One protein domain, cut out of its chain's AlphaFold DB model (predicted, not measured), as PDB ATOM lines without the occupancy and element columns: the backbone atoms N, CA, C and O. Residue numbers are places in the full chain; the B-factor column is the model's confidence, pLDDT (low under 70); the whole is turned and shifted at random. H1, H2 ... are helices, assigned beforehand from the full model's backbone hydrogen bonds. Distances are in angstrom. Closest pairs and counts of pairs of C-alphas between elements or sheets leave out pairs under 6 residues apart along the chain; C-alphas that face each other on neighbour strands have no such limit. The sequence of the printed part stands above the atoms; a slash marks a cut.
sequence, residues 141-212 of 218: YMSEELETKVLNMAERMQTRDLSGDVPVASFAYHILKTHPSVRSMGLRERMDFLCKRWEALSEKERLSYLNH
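AT A GLANCE: This is residues 141 to 212 of the 218 residues of an uncharacterized protein of Phytomonas sp. isolate Hart1 (UniProt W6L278). Two of the longer helices, H1 and H4, cross as an X nearly at right angles, and H4 lies nearest the middle of this small helical body. H2 stands about perpendicular to both, only just so to H1 at 72 degrees and at 81 degrees to H4, the short H3 folds the chain back from H2 toward H4, and H5 follows the last residues of H4 and only just touches H2, at their ends. The printed part has 72 residues with five named helices, H1 to H5 in that order, and no named strand; its class is all helix. The whole is compact, with a radius of gyration of the C-alphas of 11.8 A, and rounded, spanning 32 by 25 by 21 A.

IN THESE COORDINATES: H1 comprises residues 144 to 158 and is 20.8 A long from first to last C-alpha, beginning with C-alpha 144 at (16.753, 99.246, 114.456). H2, residues 169 to 178, is 14.3 A long. H3, residues 180 to 184, is 7.9 A long. H4, residues 187 to 200, is 20.0 A long and begins with C-alpha 187 at (27.837, 101.299, 104.942). H5, residues 203 to 211, is 12.2 A long and ends with C-alpha 211 at (17.315, 105.238, 81.707).

HOW THE PARTS SIT: H1 and H4 touch, about perpendicular at 84 degrees; their closest C-alphas, those of Val 150 and Asp 192, are 5.9 A apart. H2 and H4 are close but not clearly touching, about perpendicular at 81 degrees, with the closest C-alphas, of Ala 172 and Leu 194, 6.9 A apart. H3 is near H4, where the closest C-alphas, of Val 182 and Arg 190, are 6.2 A apart, and near H2, where those of Leu 176 and Val 182 are 6.3 A apart. H2 and H5 only just touch, with 3 pairs of C-alphas within 8 A, and touch only at their ends; the closest C-alphas, of Phe 171 and Tyr 209, are 5.9 A apart. H4 and H5 run opposite ways at a steep tilt of 57 degrees. H1 is apart from H3 and from H5. In H1, H2, H4 and H5 every O i to N i+4 pair is within hydrogen-bond range; in H3 it is 0 of 1, beside 2 of 2 O i to N i+3 pairs.

THE WHOLE: The two C-alphas farthest apart, those of Tyr 141 and Asn 211, are 33.9 A apart. The printed part has no cut. The links H2 to H3, H3 to H4 and H4 to H5 are tight, and the link H1 to H2, with 10 residues, is short. The mean pLDDT of the printed part is 93.0, and no printed residue is under 70.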
ATOM      1  N   TYR A 141      22.062 107.883 115.787       84.12
ATOM      2  CA  TYR A 141      20.845 108.522 115.279       84.12
ATOM      3  C   TYR A 141      19.861 107.542 114.617       84.12
ATOM      4  O   TYR A 141      18.787 107.958 114.178       84.12
ATOM      5  N   MET A 142      20.237 106.271 114.469       88.81
ATOM      6  CA  MET A 142      19.541 105.293 113.639       88.81
ATOM      7  C   MET A 142      18.793 104.285 114.521       88.81
ATOM      8  O   MET A 142      19.393 103.672 115.401       88.81
ATOM      9  N   SER A 143      17.487 104.112 114.295       91.12
ATOM     10  CA  SER A 143      16.705 103.055 114.948       91.12
ATOM     11  C   SER A 143      16.926 101.705 114.262       91.12
ATOM     12  O   SER A 143      17.309 101.647 113.092       91.12
ATOM     13  N   GLU A 144      16.642 100.616 114.972       90.06
ATOM     14  CA  GLU A 144      16.753  99.246 114.456       90.06
ATOM     15  C   GLU A 144      15.859  99.002 113.225       90.06
ATOM     16  O   GLU A 144      16.291  98.439 112.219       90.06
ATOM     17  N   GLU A 145      14.626  99.513 113.239       90.69
ATOM     18  CA  GLU A 145      13.708  99.435 112.092       90.69
ATOM     19  C   GLU A 145      14.258 100.157 110.853       90.69
ATOM     20  O   GLU A 145      14.130  99.692 109.718       90.69
ATOM     21  N   LEU A 146      14.886 101.318 111.058       90.06
ATOM     22  CA  LEU A 146      15.477 102.084 109.966       90.06
ATOM     23  C   LEU A 146      16.707 101.353 109.430       90.06
ATOM     24  O   LEU A 146      16.882 101.238 108.218       90.06
ATOM     25  N   GLU A 147      17.532 100.816 110.323       91.38
ATOM     26  CA  GLU A 147      18.686 100.009 109.957       91.38
ATOM     27  C   GLU A 147      18.303  98.810 109.097       91.38
ATOM     28  O   GLU A 147      18.839  98.657 107.999       91.38
ATOM     29  N   THR A 148      17.358  97.993 109.554       92.81
ATOM     30  CA  THR A 148      16.902  96.814 108.809       92.81
ATOM     31  C   THR A 148      16.346  97.199 107.437       92.81
ATOM     32  O   THR A 148      16.685  96.562 106.436       92.81
ATOM     33  N   LYS A 149      15.582  98.299 107.344       92.94
ATOM     34  CA  LYS A 149      15.124  98.851 106.056       92.94
ATOM     35  C   LYS A 149      16.301  99.222 105.149       92.94
ATOM     36  O   LYS A 149      16.293  98.885 103.965       92.94
ATOM     37  N   VAL A 150      17.302  99.919 105.682       93.62
ATOM     38  CA  VAL A 150      18.470 100.383 104.921       93.62
ATOM     39  C   VAL A 150      19.349  99.219 104.468       93.62
ATOM     40  O   VAL A 150      19.813  99.223 103.328       93.62
ATOM     41  N   LEU A 151      19.537  98.202 105.306       93.44
ATOM     42  CA  LEU A 151      20.274  96.990 104.946       93.44
ATOM     43  C   LEU A 151      19.548  96.187 103.860       93.44
ATOM     44  O   LEU A 151      20.177  95.791 102.884       93.44
ATOM     45  N   ASN A 152      18.223  96.047 103.953       94.25
ATOM     46  CA  ASN A 152      17.417  95.427 102.897       94.25
ATOM     47  C   ASN A 152      17.525  96.217 101.575       94.25
ATOM     48  O   ASN A 152      17.723  95.648 100.503       94.25
ATOM     49  N   MET A 153      17.484  97.553 101.630       93.12
ATOM     50  CA  MET A 153      17.712  98.387 100.442       93.12
ATOM     51  C   MET A 153      19.119  98.193  99.856       93.12
ATOM     52  O   MET A 153      19.260  98.160  98.634       93.12
ATOM     53  N   ALA A 154      20.145  98.051 100.702       92.31
ATOM     54  CA  ALA A 154      21.513  97.777 100.264       92.31
ATOM     55  C   ALA A 154      21.616  96.426  99.546       92.31
ATOM     56  O   ALA A 154      22.205  96.352  98.468       92.31
ATOM     57  N   GLU A 155      21.001  95.382 100.106       93.19
ATOM     58  CA  GLU A 155      20.942  94.050  99.503       93.19
ATOM     59  C   GLU A 155      20.243  94.100  98.139       93.19
ATOM     60  O   GLU A 155      20.796  93.649  97.134       93.19
ATOM     61  N   ARG A 156      19.078  94.754  98.055       92.56
ATOM     62  CA  ARG A 156      18.370  94.946  96.780       92.56
ATOM     63  C   ARG A 156      19.231  95.680  95.752       92.56
ATOM     64  O   ARG A 156      19.292  95.264  94.593       92.56
ATOM     65  N   MET A 157      19.942  96.727  96.171       90.25
ATOM     66  CA  MET A 157      20.861  97.464  95.298       90.25
ATOM     67  C   MET A 157      22.000  96.565  94.800       90.25
ATOM     68  O   MET A 157      22.344  96.613  93.620       90.25
ATOM     69  N   GLN A 158      22.538  95.700  95.664       89.25
ATOM     70  CA  GLN A 158      23.562  94.715  95.308       89.25
ATOM     71  C   GLN A 158      23.035  93.653  94.331       89.25
ATOM     72  O   GLN A 158      23.755  93.248  93.420       89.25
ATOM     73  N   THR A 159      21.770  93.242  94.455       90.25
ATOM     74  CA  THR A 159      21.110  92.342  93.488       90.25
ATOM     75  C   THR A 159      20.731  93.020  92.166       90.25
ATOM     76  O   THR A 159      20.128  92.382  91.303       90.25
ATOM     77  N   ARG A 160      21.118  94.290  91.970       87.88
ATOM     78  CA  ARG A 160      20.827  95.106  90.779       87.88
ATOM     79  C   ARG A 160      19.336  95.314  90.542       87.88
ATOM     80  O   ARG A 160      18.878  95.298  89.400       87.88
ATOM     81  N   ASP A 161      18.574  95.522  91.608       87.44
ATOM     82  CA  ASP A 161      17.155  95.827  91.487       87.44
ATOM     83  C   ASP A 161      16.934  97.164  90.745       87.44
ATOM     84  O   ASP A 161      17.435  98.217  91.142       87.44
ATOM     85  N   LEU A 162      16.175  97.112  89.645       87.88
ATOM     86  CA  LEU A 162      15.837  98.258  88.794       87.88
ATOM     87  C   LEU A 162      14.366  98.684  88.928       87.88
ATOM     88  O   LEU A 162      13.868  99.417  88.073       87.88
ATOM     89  N   SER A 163      13.670  98.242  89.980       87.75
ATOM     90  CA  SER A 163      12.241  98.526  90.204       87.75
ATOM     91  C   SER A 163      11.927 100.020  90.376       87.75
ATOM     92  O   SER A 163      10.793 100.437  90.168       87.75
ATOM     93  N   GLY A 164      12.926 100.842  90.720       87.38
ATOM     94  CA  GLY A 164      12.790 102.294  90.903       87.38
ATOM     95  C   GLY A 164      12.577 102.741  92.351       87.38
ATOM     96  O   GLY A 164      12.768 103.919  92.658       87.38
ATOM     97  N   ASP A 165      12.280 101.807  93.253       90.00
ATOM     98  CA  ASP A 165      12.216 102.067  94.697       90.00
ATOM     99  C   ASP A 165      13.610 102.180  95.327       90.00
ATOM    100  O   ASP A 165      13.806 102.885  96.313       90.00
ATOM    101  N   VAL A 166      14.585 101.479  94.747       93.06
ATOM    102  CA  VAL A 166      15.960 101.379  95.241       93.06
ATOM    103  C   VAL A 166      16.843 102.385  94.494       93.06
ATOM    104  O   VAL A 166      16.703 102.518  93.272       93.06
ATOM    105  N   PRO A 167      17.780 103.071  95.178       93.12
ATOM    106  CA  PRO A 167      18.775 103.898  94.512       93.12
ATOM    107  C   PRO A 167      19.581 103.082  93.496       93.12
ATOM    108  O   PRO A 167      20.126 102.028  93.807       93.12
ATOM    109  N   VAL A 168      19.673 103.588  92.271       94.12
ATOM    110  CA  VAL A 168      20.327 102.898  91.152       94.12
ATOM    111  C   VAL A 168      21.835 103.189  91.144       94.12
ATOM    112  O   VAL A 168      22.269 104.268  91.554       94.12
ATOM    113  N   ALA A 169      22.659 102.285  90.607       91.69
ATOM    114  CA  ALA A 169      24.114 102.454  90.577       91.69
ATOM    115  C   ALA A 169      24.581 103.737  89.858       91.69
ATOM    116  O   ALA A 169      25.501 104.420  90.313       91.69
ATOM    117  N   SER A 170      23.901 104.118  88.771       93.19
ATOM    118  CA  SER A 170      24.141 105.378  88.049       93.19
ATOM    119  C   SER A 170      23.978 106.604  88.954       93.19
ATOM    120  O   SER A 170      24.780 107.541  88.896       93.19
ATOM    121  N   PHE A 171      22.965 106.581  89.818       95.12
ATOM    122  CA  PHE A 171      22.709 107.620  90.801       95.12
ATOM    123  C   PHE A 171      23.762 107.612  91.908       95.12
ATOM    124  O   PHE A 171      24.358 108.654  92.184       95.12
ATOM    125  N   ALA A 172      24.068 106.446  92.483       93.75
ATOM    126  CA  ALA A 172      25.112 106.318  93.499       93.75
ATOM    127  C   ALA A 172      26.463 106.852  92.989       93.75
ATOM    128  O   ALA A 172      27.122 107.637  93.672       93.75
ATOM    129  N   TYR A 173      26.839 106.526  91.749       93.38
ATOM    130  CA  TYR A 173      28.042 107.058  91.110       93.38
ATOM    131  C   TYR A 173      28.023 108.590  91.001       93.38
ATOM    132  O   TYR A 173      29.013 109.246  91.336       93.38
ATOM    133  N   HIS A 174      26.900 109.173  90.570       94.25
ATOM    134  CA  HIS A 174      26.749 110.627  90.500       94.25
ATOM    135  C   HIS A 174      26.934 111.277  91.879       94.25
ATOM    136  O   HIS A 174      27.690 112.239  92.018       94.25
ATOM    137  N   ILE A 175      26.315 110.708  92.913       95.56
ATOM    138  CA  ILE A 175      26.428 111.193  94.291       95.56
ATOM    139  C   ILE A 175      27.872 111.127  94.789       95.56
ATOM    140  O   ILE A 175      28.367 112.114  95.327       95.56
ATOM    141  N   LEU A 176      28.566 110.010  94.564       92.94
ATOM    142  CA  LEU A 176      29.960 109.825  94.977       92.94
ATOM    143  C   LEU A 176      30.934 110.738  94.226       92.94
ATOM    144  O   LEU A 176      31.997 111.063  94.756       92.94
ATOM    145  N   LYS A 177      30.601 111.133  92.992       94.38
ATOM    146  CA  LYS A 177      31.379 112.106  92.220       94.38
ATOM    147  C   LYS A 177      31.193 113.524  92.763       94.38
ATOM    148  O   LYS A 177      32.167 114.264  92.858       94.38
ATOM    149  N   THR A 178      29.965 113.892  93.119       96.12
ATOM    150  CA  THR A 178      29.635 115.236  93.621       96.12
ATOM    151  C   THR A 178      30.022 115.416  95.095       96.12
ATOM    152  O   THR A 178      30.432 116.502  95.494       96.12
ATOM    153  N   HIS A 179      29.935 114.357  95.904       95.75
ATOM    154  CA  HIS A 179      30.249 114.368  97.335       95.75
ATOM    155  C   HIS A 179      31.205 113.220  97.694       95.75
ATOM    156  O   HIS A 179      30.765 112.148  98.116       95.75
ATOM    157  N   PRO A 180      32.528 113.426  97.567       95.00
ATOM    158  CA  PRO A 180      33.507 112.375  97.843       95.00
ATOM    159  C   PRO A 180      33.553 111.959  99.322       95.00
ATOM    160  O   PRO A 180      33.928 110.826  99.610       95.00
ATOM    161  N   SER A 181      33.118 112.820 100.251       95.25
ATOM    162  CA  SER A 181      33.020 112.522 101.691       95.25
ATOM    163  C   SER A 181      32.068 111.372 102.016       95.25
ATOM    164  O   SER A 181      32.209 110.727 103.050       95.25
ATOM    165  N   VAL A 182      31.130 111.055 101.120       94.44
ATOM    166  CA  VAL A 182      30.264 109.883 101.282       94.44
ATOM    167  C   VAL A 182      31.101 108.602 101.284       94.44
ATOM    168  O   VAL A 182      30.723 107.643 101.933       94.44
ATOM    169  N   ARG A 183      32.277 108.563 100.642       92.94
ATOM    170  CA  ARG A 183      33.126 107.358 100.620       92.94
ATOM    171  C   ARG A 183      33.675 106.978 101.992       92.94
ATOM    172  O   ARG A 183      33.807 105.785 102.248       92.94
ATOM    173  N   SER A 184      33.968 107.961 102.843       93.12
ATOM    174  CA  SER A 184      34.495 107.742 104.196       93.12
ATOM    175  C   SER A 184      33.425 107.373 105.224       93.12
ATOM    176  O   SER A 184      33.778 107.005 106.337       93.12
ATOM    177  N   MET A 185      32.139 107.470 104.874       92.88
ATOM    178  CA  MET A 185      31.033 107.076 105.752       92.88
ATOM    179  C   MET A 185      30.887 105.548 105.823       92.88
ATOM    180  O   MET A 185      31.234 104.829 104.872       92.88
ATOM    181  N   GLY A 186      30.318 105.059 106.928       92.50
ATOM    182  CA  GLY A 186      29.994 103.643 107.107       92.50
ATOM    183  C   GLY A 186      28.922 103.166 106.122       92.50
ATOM    184  O   GLY A 186      28.171 103.959 105.560       92.50
ATOM    185  N   LEU A 187      28.817 101.851 105.893       90.88
ATOM    186  CA  LEU A 187      27.837 101.299 104.942       90.88
ATOM    187  C   LEU A 187      26.398 101.743 105.262       90.88
ATOM    188  O   LEU A 187      25.691 102.182 104.356       90.88
ATOM    189  N   ARG A 188      26.008 101.679 106.542       93.25
ATOM    190  CA  ARG A 188      24.676 102.069 107.035       93.25
ATOM    191  C   ARG A 188      24.382 103.539 106.740       93.25
ATOM    192  O   ARG A 188      23.381 103.858 106.108       93.25
ATOM    193  N   GLU A 189      25.307 104.420 107.108       93.75
ATOM    194  CA  GLU A 189      25.196 105.866 106.898       93.75
ATOM    195  C   GLU A 189      25.137 106.224 105.410       93.75
ATOM    196  O   GLU A 189      24.307 107.029 104.990       93.75
ATOM    197  N   ARG A 190      25.986 105.591 104.588       93.81
ATOM    198  CA  ARG A 190      25.992 105.799 103.132       93.81
ATOM    199  C   ARG A 190      24.670 105.402 102.514       93.81
ATOM    200  O   ARG A 190      24.154 106.132 101.672       93.81
ATOM    201  N   MET A 191      24.152 104.242 102.895       94.44
ATOM    202  CA  MET A 191      22.942 103.731 102.283       94.44
ATOM    203  C   MET A 191      21.714 104.533 102.728       94.44
ATOM    204  O   MET A 191      20.909 104.908 101.881       94.44
ATOM    205  N   ASP A 192      21.635 104.919 104.003       95.06
ATOM    206  CA  ASP A 192      20.625 105.864 104.496       95.06
ATOM    207  C   ASP A 192      20.691 107.208 103.749       95.06
ATOM    208  O   ASP A 192      19.679 107.717 103.259       95.06
ATOM    209  N   PHE A 193      21.897 107.756 103.564       95.44
ATOM    210  CA  PHE A 193      22.111 108.988 102.803       95.44
ATOM    211  C   PHE A 193      21.630 108.870 101.349       95.44
ATOM    212  O   PHE A 193      20.965 109.777 100.838       95.44
ATOM    213  N   LEU A 194      21.944 107.757 100.679       95.19
ATOM    214  CA  LEU A 194      21.506 107.494  99.308       95.19
ATOM    215  C   LEU A 194      19.984 107.345  99.218       95.19
ATOM    216  O   LEU A 194      19.384 107.968  98.341       95.19
ATOM    217  N   CYS A 195      19.363 106.586 100.124       94.75
ATOM    218  CA  CYS A 195      17.912 106.399 100.182       94.75
ATOM    219  C   CYS A 195      17.178 107.730 100.374       94.75
ATOM    220  O   CYS A 195      16.319 108.068  99.563       94.75
ATOM    221  N   LYS A 196      17.570 108.538 101.367       95.44
ATOM    222  CA  LYS A 196      16.950 109.850 101.629       95.44
ATOM    223  C   LYS A 196      17.008 110.769 100.414       95.44
ATOM    224  O   LYS A 196      16.028 111.424 100.063       95.44
ATOM    225  N   ARG A 197      18.160 110.819  99.742       95.88
ATOM    226  CA  ARG A 197      18.311 111.643  98.540       95.88
ATOM    227  C   ARG A 197      17.541 111.094  97.346       95.88
ATOM    228  O   ARG A 197      17.034 111.889  96.565       95.88
ATOM    229  N   TRP A 198      17.462 109.775  97.195       96.12
ATOM    230  CA  TRP A 198      16.666 109.133  96.152       96.12
ATOM    231  C   TRP A 198      15.172 109.420  96.334       96.12
ATOM    232  O   TRP A 198      14.495 109.814  95.382       96.12
ATOM    233  N   GLU A 199      14.679 109.310  97.568       94.75
ATOM    234  CA  GLU A 199      13.302 109.640  97.942       94.75
ATOM    235  C   GLU A 199      12.979 111.125  97.689       94.75
ATOM    236  O   GLU A 199      11.879 111.446  97.242       94.75
ATOM    237  N   ALA A 200      13.949 112.025  97.866       96.31
ATOM    238  CA  ALA A 200      13.784 113.454  97.595       96.31
ATOM    239  C   ALA A 200      13.739 113.828  96.098       96.31
ATOM    240  O   ALA A 200      13.319 114.938  95.767       96.31
ATOM    241  N   LEU A 201      14.174 112.947  95.189       95.62
ATOM    242  CA  LEU A 201      14.111 113.209  93.748       95.62
ATOM    243  C   LEU A 201      12.674 113.168  93.227       95.62
ATOM    244  O   LEU A 201      11.869 112.327  93.636       95.62
ATOM    245  N   SER A 202      12.399 114.005  92.228       96.62
ATOM    246  CA  SER A 202      11.166 113.910  91.449       96.62
ATOM    247  C   SER A 202      11.148 112.645  90.583       96.62
ATOM    248  O   SER A 202      12.188 112.131  90.165       96.62
ATOM    249  N   GLU A 203       9.952 112.164  90.232       94.12
ATOM    250  CA  GLU A 203       9.793 110.985  89.366       94.12
ATOM    251  C   GLU A 203      10.537 111.134  88.032       94.12
ATOM    252  O   GLU A 203      11.160 110.187  87.553       94.12
ATOM    253  N   LYS A 204      10.542 112.343  87.455       95.56
ATOM    254  CA  LYS A 204      11.246 112.645  86.200       95.56
ATOM    255  C   LYS A 204      12.758 112.452  86.331       95.56
ATOM    256  O   LYS A 204      13.391 111.906  85.429       95.56
ATOM    257  N   GLU A 205      13.336 112.883  87.449       95.31
ATOM    258  CA  GLU A 205      14.767 112.727  87.716       95.31
ATOM    259  C   GLU A 205      15.122 111.265  87.973       95.31
ATOM    260  O   GLU A 205      16.090 110.768  87.395       95.31
ATOM    261  N   ARG A 206      14.308 110.542  88.756       94.94
ATOM    262  CA  ARG A 206      14.498 109.095  88.961       94.94
ATOM    263  C   ARG A 206      14.475 108.340  87.636       94.94
ATOM    264  O   ARG A 206      15.346 107.504  87.392       94.94
ATOM    265  N   LEU A 207      13.547 108.688  86.742       94.38
ATOM    266  CA  LEU A 207      13.455 108.089  85.411       94.38
ATOM    267  C   LEU A 207      14.714 108.350  84.567       94.38
ATOM    268  O   LEU A 207      15.151 107.474  83.825       94.38
ATOM    269  N   SER A 208      15.328 109.530  84.699       95.38
ATOM    270  CA  SER A 208      16.602 109.849  84.038       95.38
ATOM    271  C   SER A 208      17.719 108.897  84.483       95.38
ATOM    272  O   SER A 208      18.416 108.317  83.647       95.38
ATOM    273  N   TYR A 209      17.837 108.641  85.789       94.50
ATOM    274  CA  TYR A 209      18.819 107.692  86.325       94.50
ATOM    275  C   TYR A 209      18.508 106.231  85.956       94.50
ATOM    276  O   TYR A 209      19.438 105.473  85.663       94.50
ATOM    277  N   LEU A 210      17.226 105.852  85.896       92.75
ATOM    278  CA  LEU A 210      16.753 104.529  85.454       92.75
ATOM    279  C   LEU A 210      16.891 104.292  83.944       92.75
ATOM    280  O   LEU A 210      16.879 103.145  83.496       92.75
ATOM    281  N   ASN A 211      17.027 105.343  83.140       93.75
ATOM    282  CA  ASN A 211      17.315 105.238  81.707       93.75
ATOM    283  C   ASN A 211      18.810 105.366  81.397       93.75
ATOM    284  O   ASN A 211      19.225 105.170  80.256       93.75
ATOM    285  N   HIS A 212      19.631 105.658  82.406       93.31
ATOM    286  CA  HIS A 212      21.066 105.800  82.234       93.31
ATOM    287  C   HIS A 212      21.708 104.451  81.848       93.31
ATOM    288  O   HIS A 212      21.387 103.428  82.460       93.31
TER     289      HIS A 212